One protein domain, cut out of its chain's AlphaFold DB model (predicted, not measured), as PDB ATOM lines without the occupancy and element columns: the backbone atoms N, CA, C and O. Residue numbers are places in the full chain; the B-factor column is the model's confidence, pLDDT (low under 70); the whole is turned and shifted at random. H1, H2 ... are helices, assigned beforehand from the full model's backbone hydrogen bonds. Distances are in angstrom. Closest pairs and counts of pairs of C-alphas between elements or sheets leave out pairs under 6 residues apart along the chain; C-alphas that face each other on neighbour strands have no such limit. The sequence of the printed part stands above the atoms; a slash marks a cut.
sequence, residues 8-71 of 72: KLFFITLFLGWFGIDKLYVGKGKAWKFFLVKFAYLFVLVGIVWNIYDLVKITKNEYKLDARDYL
ATOM      1  N   LYS A   8     -59.843   8.377 -26.125       85.75
ATOM      2  CA  LYS A   8     -60.179   9.587 -25.363       85.75
ATOM      3  C   LYS A   8     -59.227   9.752 -24.189       85.75
ATOM      4  O   LYS A   8     -58.637  10.817 -24.039       85.75
ATOM      5  N   LEU A   9     -59.016   8.687 -23.414       86.31
ATOM      6  CA  LEU A   9     -58.050   8.709 -22.320       86.31
ATOM      7  C   LEU A   9     -56.627   8.980 -22.824       86.31
ATOM      8  O   LEU A   9     -55.893   9.731 -22.184       86.31
ATOM      9  N   PHE A  10     -56.250   8.429 -23.980       89.75
ATOM     10  CA  PHE A  10     -54.952   8.700 -24.598       89.75
ATOM     11  C   PHE A  10     -54.765  10.188 -24.913       89.75
ATOM     12  O   PHE A  10     -53.788  10.780 -24.466       89.75
ATOM     13  N   PHE A  11     -55.714  10.820 -25.611       90.88
ATOM     14  CA  PHE A  11     -55.616  12.246 -25.942       90.88
ATOM     15  C   PHE A  11     -55.678  13.149 -24.705       90.88
ATOM     16  O   PHE A  11     -54.921  14.115 -24.616       90.88
ATOM     17  N   ILE A  12     -56.514  12.812 -23.718       88.75
ATOM     18  CA  ILE A  12     -56.551  13.530 -22.437       88.75
ATOM     19  C   ILE A  12     -55.198  13.421 -21.743       88.75
ATOM     20  O   ILE A  12     -54.673  14.421 -21.273       88.75
ATOM     21  N   THR A  13     -54.595  12.235 -21.718       88.50
ATOM     22  CA  THR A  13     -53.281  12.042 -21.097       88.50
ATOM     23  C   THR A  13     -52.179  12.773 -21.870       88.50
ATOM     24  O   THR A  13     -51.308  13.374 -21.248       88.50
ATOM     25  N   LEU A  14     -52.244  12.787 -23.203       88.81
ATOM     26  CA  LEU A  14     -51.252  13.422 -24.073       88.81
ATOM     27  C   LEU A  14     -51.215  14.950 -23.919       88.81
ATOM     28  O   LEU A  14     -50.133  15.523 -23.837       88.81
ATOM     29  N   PHE A  15     -52.378  15.606 -23.876       89.56
ATOM     30  CA  PHE A  15     -52.457  17.072 -23.827       89.56
ATOM     31  C   PHE A  15     -52.646  17.620 -22.411       89.56
ATOM     32  O   PHE A  15     -52.039  18.619 -22.039       89.56
ATOM     33  N   LEU A  16     -53.481  16.965 -21.605       86.12
ATOM     34  CA  LEU A  16     -53.920  17.453 -20.292       86.12
ATOM     35  C   LEU A  16     -53.371  16.607 -19.132       86.12
ATOM     36  O   LEU A  16     -53.424  17.016 -17.970       86.12
ATOM     37  N   GLY A  17     -52.807  15.436 -19.431       85.00
ATOM     38  CA  GLY A  17     -52.231  14.537 -18.439       85.00
ATOM     39  C   GLY A  17     -50.993  15.111 -17.768       85.00
ATOM     40  O   GLY A  17     -50.724  14.745 -16.631       85.00
ATOM     41  N   TRP A  18     -50.281  16.050 -18.394       83.00
ATOM     42  CA  TRP A  18     -49.181  16.784 -17.759       83.00
ATOM     43  C   TRP A  18     -49.633  17.459 -16.463       83.00
ATOM     44  O   TRP A  18     -49.006  17.282 -15.427       83.00
ATOM     45  N   PHE A  19     -50.801  18.102 -16.495       85.31
ATOM     46  CA  PHE A  19     -51.429  18.742 -15.337       85.31
ATOM     47  C   PHE A  19     -52.147  17.756 -14.406       85.31
ATOM     48  O   PHE A  19     -52.704  18.157 -13.393       85.31
ATOM     49  N   GLY A  20     -52.157  16.463 -14.738       84.62
ATOM     50  CA  GLY A  20     -52.818  15.412 -13.968       84.62
ATOM     51  C   GLY A  20     -54.315  15.253 -14.228       84.62
ATOM     52  O   GLY A  20     -54.979  14.509 -13.504       84.62
ATOM     53  N   ILE A  21     -54.863  15.912 -15.256       86.69
ATOM     54  CA  ILE A  21     -56.298  15.882 -15.591       86.69
ATOM     55  C   ILE A  21     -56.759  14.467 -15.988       86.69
ATOM     56  O   ILE A  21     -57.914  14.106 -15.761       86.69
ATOM     57  N   ASP A  22     -55.844  13.613 -16.463       85.81
ATOM     58  CA  ASP A  22     -56.089  12.180 -16.678       85.81
ATOM     59  C   ASP A  22     -56.634  11.485 -15.418       85.81
ATOM     60  O   ASP A  22     -57.524  10.635 -15.498       85.81
ATOM     61  N   LYS A  23     -56.156  11.887 -14.234       84.94
ATOM     62  CA  LYS A  23     -56.577  11.312 -12.952       84.94
ATOM     63  C   LYS A  23     -57.995  11.717 -12.574       84.94
ATOM     64  O   LYS A  23     -58.706  10.897 -12.001       84.94
ATOM     65  N   LEU A  24     -58.409  12.938 -12.920       86.00
ATOM     66  CA  LEU A  24     -59.779  13.418 -12.711       86.00
ATOM     67  C   LEU A  24     -60.767  12.761 -13.680       86.00
ATOM     68  O   LEU A  24     -61.900  12.492 -13.299       86.00
ATOM     69  N   TYR A  25     -60.334  12.473 -14.910       82.19
ATOM     70  CA  TYR A  25     -61.176  11.830 -15.919       82.19
ATOM     71  C   TYR A  25     -61.475  10.356 -15.595       82.19
ATOM     72  O   TYR A  25     -62.590   9.889 -15.810       82.19
ATOM     73  N   VAL A  26     -60.494   9.620 -15.059       83.25
ATOM     74  CA  VAL A  26     -60.649   8.186 -14.739       83.25
ATOM     75  C   VAL A  26     -61.130   7.951 -13.305       83.25
ATOM     76  O   VAL A  26     -61.837   6.982 -13.026       83.25
ATOM     77  N   GLY A  27     -60.719   8.794 -12.360       78.19
ATOM     78  CA  GLY A  27     -60.911   8.531 -10.940       78.19
ATOM     79  C   GLY A  27     -62.260   9.013 -10.402       78.19
ATOM     80  O   GLY A  27     -62.640  10.166 -10.577       78.19
ATOM     81  N   LYS A  28     -62.944   8.161  -9.629       74.06
ATOM     82  CA  LYS A  28     -64.061   8.561  -8.753       74.06
ATOM     83  C   LYS A  28     -63.558   8.801  -7.321       74.06
ATOM     84  O   LYS A  28     -62.625   8.145  -6.859       74.06
ATOM     85  N   GLY A  29     -64.173   9.732  -6.590       82.75
ATOM     86  CA  GLY A  29     -63.862   9.993  -5.177       82.75
ATOM     87  C   GLY A  29     -62.519  10.705  -4.955       82.75
ATOM     88  O   GLY A  29     -62.406  11.908  -5.171       82.75
ATOM     89  N   LYS A  30     -61.482   9.979  -4.509       80.50
ATOM     90  CA  LYS A  30     -60.171  10.543  -4.095       80.50
ATOM     91  C   LYS A  30     -59.260  10.976  -5.261       80.50
ATOM     92  O   LYS A  30     -58.109  11.336  -5.024       80.50
ATOM     93  N   ALA A  31     -59.761  10.970  -6.495       85.38
ATOM     94  CA  ALA A  31     -59.042  11.356  -7.714       85.38
ATOM     95  C   ALA A  31     -58.366  12.731  -7.618       85.38
ATOM     96  O   ALA A  31     -57.236  12.908  -8.067       85.38
ATOM     97  N   TRP A  32     -59.032  13.671  -6.948       82.75
ATOM     98  CA  TRP A  32     -58.534  15.023  -6.712       82.75
ATOM     99  C   TRP A  32     -57.185  15.043  -5.968       82.75
ATOM    100  O   TRP A  32     -56.324  15.859  -6.281       82.75
ATOM    101  N   LYS A  33     -56.957  14.103  -5.034       88.12
ATOM    102  CA  LYS A  33     -55.687  14.008  -4.299       88.12
ATOM    103  C   LYS A  33     -54.544  13.621  -5.234       88.12
ATOM    104  O   LYS A  33     -53.471  14.204  -5.167       88.12
ATOM    105  N   PHE A  34     -54.786  12.663  -6.130       86.25
ATOM    106  CA  PHE A  34     -53.792  12.225  -7.112       86.25
ATOM    107  C   PHE A  34     -53.516  13.290  -8.174       86.25
ATOM    108  O   PHE A  34     -52.369  13.453  -8.580       86.25
ATOM    109  N   PHE A  35     -54.549  14.028  -8.587       89.44
ATOM    110  CA  PHE A  35     -54.397  15.217  -9.422       89.44
ATOM    111  C   PHE A  35     -53.475  16.238  -8.751       89.44
ATOM    112  O   PHE A  35     -52.474  16.621  -9.346       89.44
ATOM    113  N   LEU A  36     -53.748  16.609  -7.494       88.25
ATOM    114  CA  LEU A  36     -52.970  17.632  -6.795       88.25
ATOM    115  C   LEU A  36     -51.518  17.205  -6.568       88.25
ATOM    116  O   LEU A  36     -50.615  18.014  -6.738       88.25
ATOM    117  N   VAL A  37     -51.279  15.930  -6.255       89.56
ATOM    118  CA  VAL A  37     -49.921  15.380  -6.142       89.56
ATOM    119  C   VAL A  37     -49.177  15.478  -7.477       89.56
ATOM    120  O   VAL A  37     -48.061  15.986  -7.521       89.56
ATOM    121  N   LYS A  38     -49.794  15.043  -8.582       87.56
ATOM    122  CA  LYS A  38     -49.178  15.113  -9.917       87.56
ATOM    123  C   LYS A  38     -48.933  16.558 -10.359       87.56
ATOM    124  O   LYS A  38     -47.887  16.853 -10.925       87.56
ATOM    125  N   PHE A  39     -49.857  17.455 -10.035       90.00
ATOM    126  CA  PHE A  39     -49.717  18.883 -10.276       90.00
ATOM    127  C   PHE A  39     -48.581  19.497  -9.443       90.00
ATOM    128  O   PHE A  39     -47.761  20.229  -9.982       90.00
ATOM    129  N   ALA A  40     -48.452  19.140  -8.160       90.50
ATOM    130  CA  ALA A  40     -47.351  19.591  -7.306       90.50
ATOM    131  C   ALA A  40     -45.979  19.139  -7.836       90.50
ATOM    132  O   ALA A  40     -45.027  19.919  -7.815       90.50
ATOM    133  N   TYR A  41     -45.881  17.923  -8.384       89.50
ATOM    134  CA  TYR A  41     -44.647  17.441  -9.010       89.50
ATOM    135  C   TYR A  41     -44.186  18.302 -10.194       89.50
ATOM    136  O   TYR A  41     -42.979  18.400 -10.409       89.50
ATOM    137  N   LEU A  42     -45.092  18.968 -10.924       89.56
ATOM    138  CA  LEU A  42     -44.690  19.920 -11.967       89.56
ATOM    139  C   LEU A  42     -43.896  21.090 -11.376       89.56
ATOM    140  O   LEU A  42     -42.843  21.430 -11.905       89.56
ATOM    141  N   PHE A  43     -44.352  21.671 -10.263       89.25
ATOM    142  CA  PHE A  43     -43.642  22.776  -9.608       89.25
ATOM    143  C   PHE A  43     -42.311  22.334  -9.019       89.25
ATOM    144  O   PHE A  43     -41.334  23.067  -9.117       89.25
ATOM    145  N   VAL A  44     -42.254  21.128  -8.448       91.94
ATOM    146  CA  VAL A  44     -40.993  20.555  -7.964       91.94
ATOM    147  C   VAL A  44     -40.000  20.423  -9.117       91.94
ATOM    148  O   VAL A  44     -38.849  20.820  -8.973       91.94
ATOM    149  N   LEU A  45     -40.438  19.929 -10.278       90.44
ATOM    150  CA  LEU A  45     -39.573  19.787 -11.448       90.44
ATOM    151  C   LEU A  45     -39.101  21.147 -11.980       90.44
ATOM    152  O   LEU A  45     -37.913  21.311 -12.247       90.44
ATOM    153  N   VAL A  46     -39.996  22.136 -12.066       90.62
ATOM    154  CA  VAL A  46     -39.636  23.517 -12.433       90.62
ATOM    155  C   VAL A  46     -38.628  24.101 -11.438       90.62
ATOM    156  O   VAL A  46     -37.626  24.672 -11.857       90.62
ATOM    157  N   GLY A  47     -38.836  23.899 -10.135       90.69
ATOM    158  CA  GLY A  47     -37.917  24.340  -9.086       90.69
ATOM    159  C   GLY A  47     -36.546  23.665  -9.167       90.69
ATOM    160  O   GLY A  47     -35.533  24.328  -8.978       90.69
ATOM    161  N   ILE A  48     -36.486  22.375  -9.512       93.00
ATOM    162  CA  ILE A  48     -35.217  21.665  -9.738       93.00
ATOM    163  C   ILE A  48     -34.470  22.262 -10.932       93.00
ATOM    164  O   ILE A  48     -33.281  22.550 -10.817       93.00
ATOM    165  N   VAL A  49     -35.149  22.470 -12.066       92.38
ATOM    166  CA  VAL A  49     -34.539  23.077 -13.262       92.38
ATOM    167  C   VAL A  49     -34.014  24.477 -12.946       92.38
ATOM    168  O   VAL A  49     -32.896  24.816 -13.329       92.38
ATOM    169  N   TRP A  50     -34.788  25.259 -12.197       90.56
ATOM    170  CA  TRP A  50     -34.387  26.586 -11.751       90.56
ATOM    171  C   TRP A  50     -33.163  26.556 -10.836       90.56
ATOM    172  O   TRP A  50     -32.209  27.293 -11.049       90.56
ATOM    173  N   ASN A  51     -33.139  25.641  -9.869       92.00
ATOM    174  CA  ASN A  51     -32.013  25.496  -8.955       92.00
ATOM    175  C   ASN A  51     -30.731  25.066  -9.691       92.00
ATOM    176  O   ASN A  51     -29.643  25.549  -9.391       92.00
ATOM    177  N   ILE A  52     -30.845  24.192 -10.698       93.25
ATOM    178  CA  ILE A  52     -29.715  23.841 -11.574       93.25
ATOM    179  C   ILE A  52     -29.226  25.078 -12.336       93.25
ATOM    180  O   ILE A  52     -28.020  25.297 -12.437       93.25
ATOM    181  N   TYR A  53     -30.140  25.896 -12.856       90.19
ATOM    182  CA  TYR A  53     -29.794  27.133 -13.549       90.19
ATOM    183  C   TYR A  53     -29.065  28.130 -12.631       90.19
ATOM    184  O   TYR A  53     -28.020  28.662 -13.015       90.19
ATOM    185  N   ASP A  54     -29.545  28.308 -11.400       88.62
ATOM    186  CA  ASP A  54     -28.888  29.138 -10.388       88.62
ATOM    187  C   ASP A  54     -27.485  28.618 -10.055       88.62
ATOM    188  O   ASP A  54     -26.533  29.397 -10.038       88.62
ATOM    189  N   LEU A  55     -27.309  27.302  -9.888       92.75
ATOM    190  CA  LEU A  55     -25.988  26.696  -9.677       92.75
ATOM    191  C   LEU A  55     -25.028  26.991 -10.836       92.75
ATOM    192  O   LEU A  55     -23.882  27.375 -10.601       92.75
ATOM    193  N   VAL A  56     -25.490  26.876 -12.085       91.25
ATOM    194  CA  VAL A  56     -24.684  27.240 -13.262       91.25
ATOM    195  C   VAL A  56     -24.274  28.715 -13.201       91.25
ATOM    196  O   VAL A  56     -23.118  29.040 -13.474       91.25
ATOM    197  N   LYS A  57     -25.169  29.620 -12.800       89.25
ATOM    198  CA  LYS A  57     -24.861  31.053 -12.679       89.25
ATOM    199  C   LYS A  57     -23.912  31.369 -11.527       89.25
ATOM    200  O   LYS A  57     -23.008  32.185 -11.706       89.25
ATOM    201  N   ILE A  58     -24.029  30.663 -10.403       91.25
ATOM    202  CA  ILE A  58     -23.075  30.736  -9.289       91.25
ATOM    203  C   ILE A  58     -21.675  30.331  -9.758       91.25
ATOM    204  O   ILE A  58     -20.728  31.074  -9.526       91.25
ATOM    205  N   THR A  59     -21.527  29.218 -10.491       92.62
ATOM    206  CA  THR A  59     -20.203  28.790 -10.997       92.62
ATOM    207  C   THR A  59     -19.557  29.781 -11.967       92.62
ATOM    208  O   THR A  59     -18.340  29.772 -12.134       92.62
ATOM    209  N   LYS A  60     -20.353  30.660 -12.584       90.75
ATOM    210  CA  LYS A  60     -19.882  31.737 -13.465       90.75
ATOM    211  C   LYS A  60     -19.665  33.072 -12.740       90.75
ATOM    212  O   LYS A  60     -19.294  34.037 -13.394       90.75
ATOM    213  N   ASN A  61     -19.887  33.142 -11.422       88.62
ATOM    214  CA  ASN A  61     -19.950  34.389 -10.642       88.62
ATOM    215  C   ASN A  61     -20.972  35.408 -11.185       88.62
ATOM    216  O   ASN A  61     -20.834  36.610 -10.984       88.62
ATOM    217  N   GLU A  62     -22.016  34.931 -11.862       86.81
ATOM    218  CA  GLU A  62     -23.067  35.761 -12.460       86.81
ATOM    219  C   GLU A  62     -24.371  35.697 -11.666       86.81
ATOM    220  O   GLU A  62     -25.385  36.171 -12.163       86.81
ATOM    221  N   TYR A  63     -24.389  35.073 -10.483       85.69
ATOM    222  CA  TYR A  63     -25.625  34.867  -9.733       85.69
ATOM    223  C   TYR A  63     -26.337  36.192  -9.434       85.69
ATOM    224  O   TYR A  63     -25.757  37.110  -8.852       85.69
ATOM    225  N   LYS A  64     -27.611  36.261  -9.810       83.62
ATOM    226  CA  LYS A  64     -28.511  37.377  -9.543       83.62
ATOM    227  C   LYS A  64     -29.680  36.875  -8.707       83.62
ATOM    228  O   LYS A  64     -30.200  35.789  -8.946       83.62
ATOM    229  N   LEU A  65     -30.077  37.683  -7.725       78.56
ATOM    230  CA  LEU A  65     -31.200  37.374  -6.840       78.56
ATOM    231  C   LEU A  65     -32.528  37.375  -7.613       78.56
ATOM    232  O   LEU A  65     -33.385  36.526  -7.381       78.56
ATOM    233  N   ASP A  66     -32.690  38.330  -8.530       78.94
ATOM    234  CA  ASP A  66     -33.821  38.374  -9.446       78.94
ATOM    235  C   ASP A  66     -33.419  37.723 -10.766       78.94
ATOM    236  O   ASP A  66     -32.524  38.181 -11.474       78.94
ATOM    237  N   ALA A  67     -34.100  36.642 -11.127       70.56
ATOM    238  CA  ALA A  67     -33.771  35.948 -12.355       70.56
ATOM    239  C   ALA A  67     -34.198  36.680 -13.627       70.56
ATOM    240  O   ALA A  67     -33.715  36.346 -14.710       70.56
ATOM    241  N   ARG A  68     -35.072  37.689 -13.520       76.12
ATOM    242  CA  ARG A  68     -35.371  38.585 -14.645       76.12
ATOM    243  C   ARG A  68     -34.120  39.323 -15.096       76.12
ATOM    244  O   ARG A  68     -33.959  39.557 -16.287       76.12
ATOM    245  N   ASP A  69     -33.197  39.577 -14.176       76.00
ATOM    246  CA  ASP A  69     -31.935  40.219 -14.497       76.00
ATOM    247  C   ASP A  69     -31.014  39.311 -15.328       76.00
ATOM    248  O   ASP A  69     -30.012  39.787 -15.849       76.00
ATOM    249  N   TYR A  70     -31.289  38.008 -15.468       68.50
ATOM    250  CA  TYR A  70     -30.564  37.166 -16.427       68.50
ATOM    251  C   TYR A  70     -31.066  37.311 -17.870       68.50
ATOM    252  O   TYR A  70     -30.387  36.846 -18.785       68.50
ATOM    253  N   LEU A  71     -32.265  37.868 -18.062       68.56
ATOM    254  CA  LEU A  71     -32.930  38.028 -19.361       68.56
ATOM    255  C   LEU A  71     -32.781  39.449 -19.936       68.56
ATOM    256  O   LEU A  71     -33.184  39.675 -21.078       68.56
TER     257      LEU A  71
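What this domain is: This is residues 8 to 71 of the 72 residues of an uncharacterized protein of Firmicutes bacterium CAG:345 (UniProt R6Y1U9). One long helix, H3, makes the long axis of a rod; at its first end the short helices H1 and H2 fold back and forth as a zigzag with it. Past the other end of H3, residues 60 to 66 turn back to the very short H4, set off to one side and touching no helix. The printed part has 64 residues with four named helices, in the order H1, H2, H3, H4, and no named strand: the class is all helix. It is extended, with a radius of gyration of the C-alphas of 17.2 A, and spans 51 by 22 by 17 A.

Where its parts are: Find C-alpha 8 at (-60.179, 9.587, -25.363); there H1, residues 8 to 15, begins. H2 follows in residues 21 to 26. Look next at C-alpha 31 at (-59.042, 11.356, -7.714); from there H3, residues 31 to 59, runs 42.7 A to C-alpha 59 at (-20.203, 28.790, -10.997). H4 is residues 67 to 70.

How they stand to each other: H1 and H2 form a helical hairpin: they touch, closest at the C-alphas of Thr 13 and Asp 22, 5.2 A apart, at a shallow tilt of 12 degrees, opposite ways. H2 and H3 form another, at a shallow tilt of 24 degrees, opposite ways; H3 touches H2 with residues 31 to 35 alone, and the C-alphas of Leu 24 and Ala 31 are closest, at 5.5 A. H1 and H3 are apart, as are H3 and H4. Every O i to N i+4 pair is within hydrogen-bond range in H1 and H2, and 23 of 25 in H3; H4 is too short for such a pair.

The domain as a whole: The C-alphas of Lys 28 and Asn 61 are the two farthest apart, at 51.2 A. Residues 43 to 49, within H3, stand free. The printed part has no cut; the links H1 to H2 and H2 to H3 are tight, and H3 to H4 is short. Mean pLDDT of the printed part is 86.2; residues 70 to 71 are under 70.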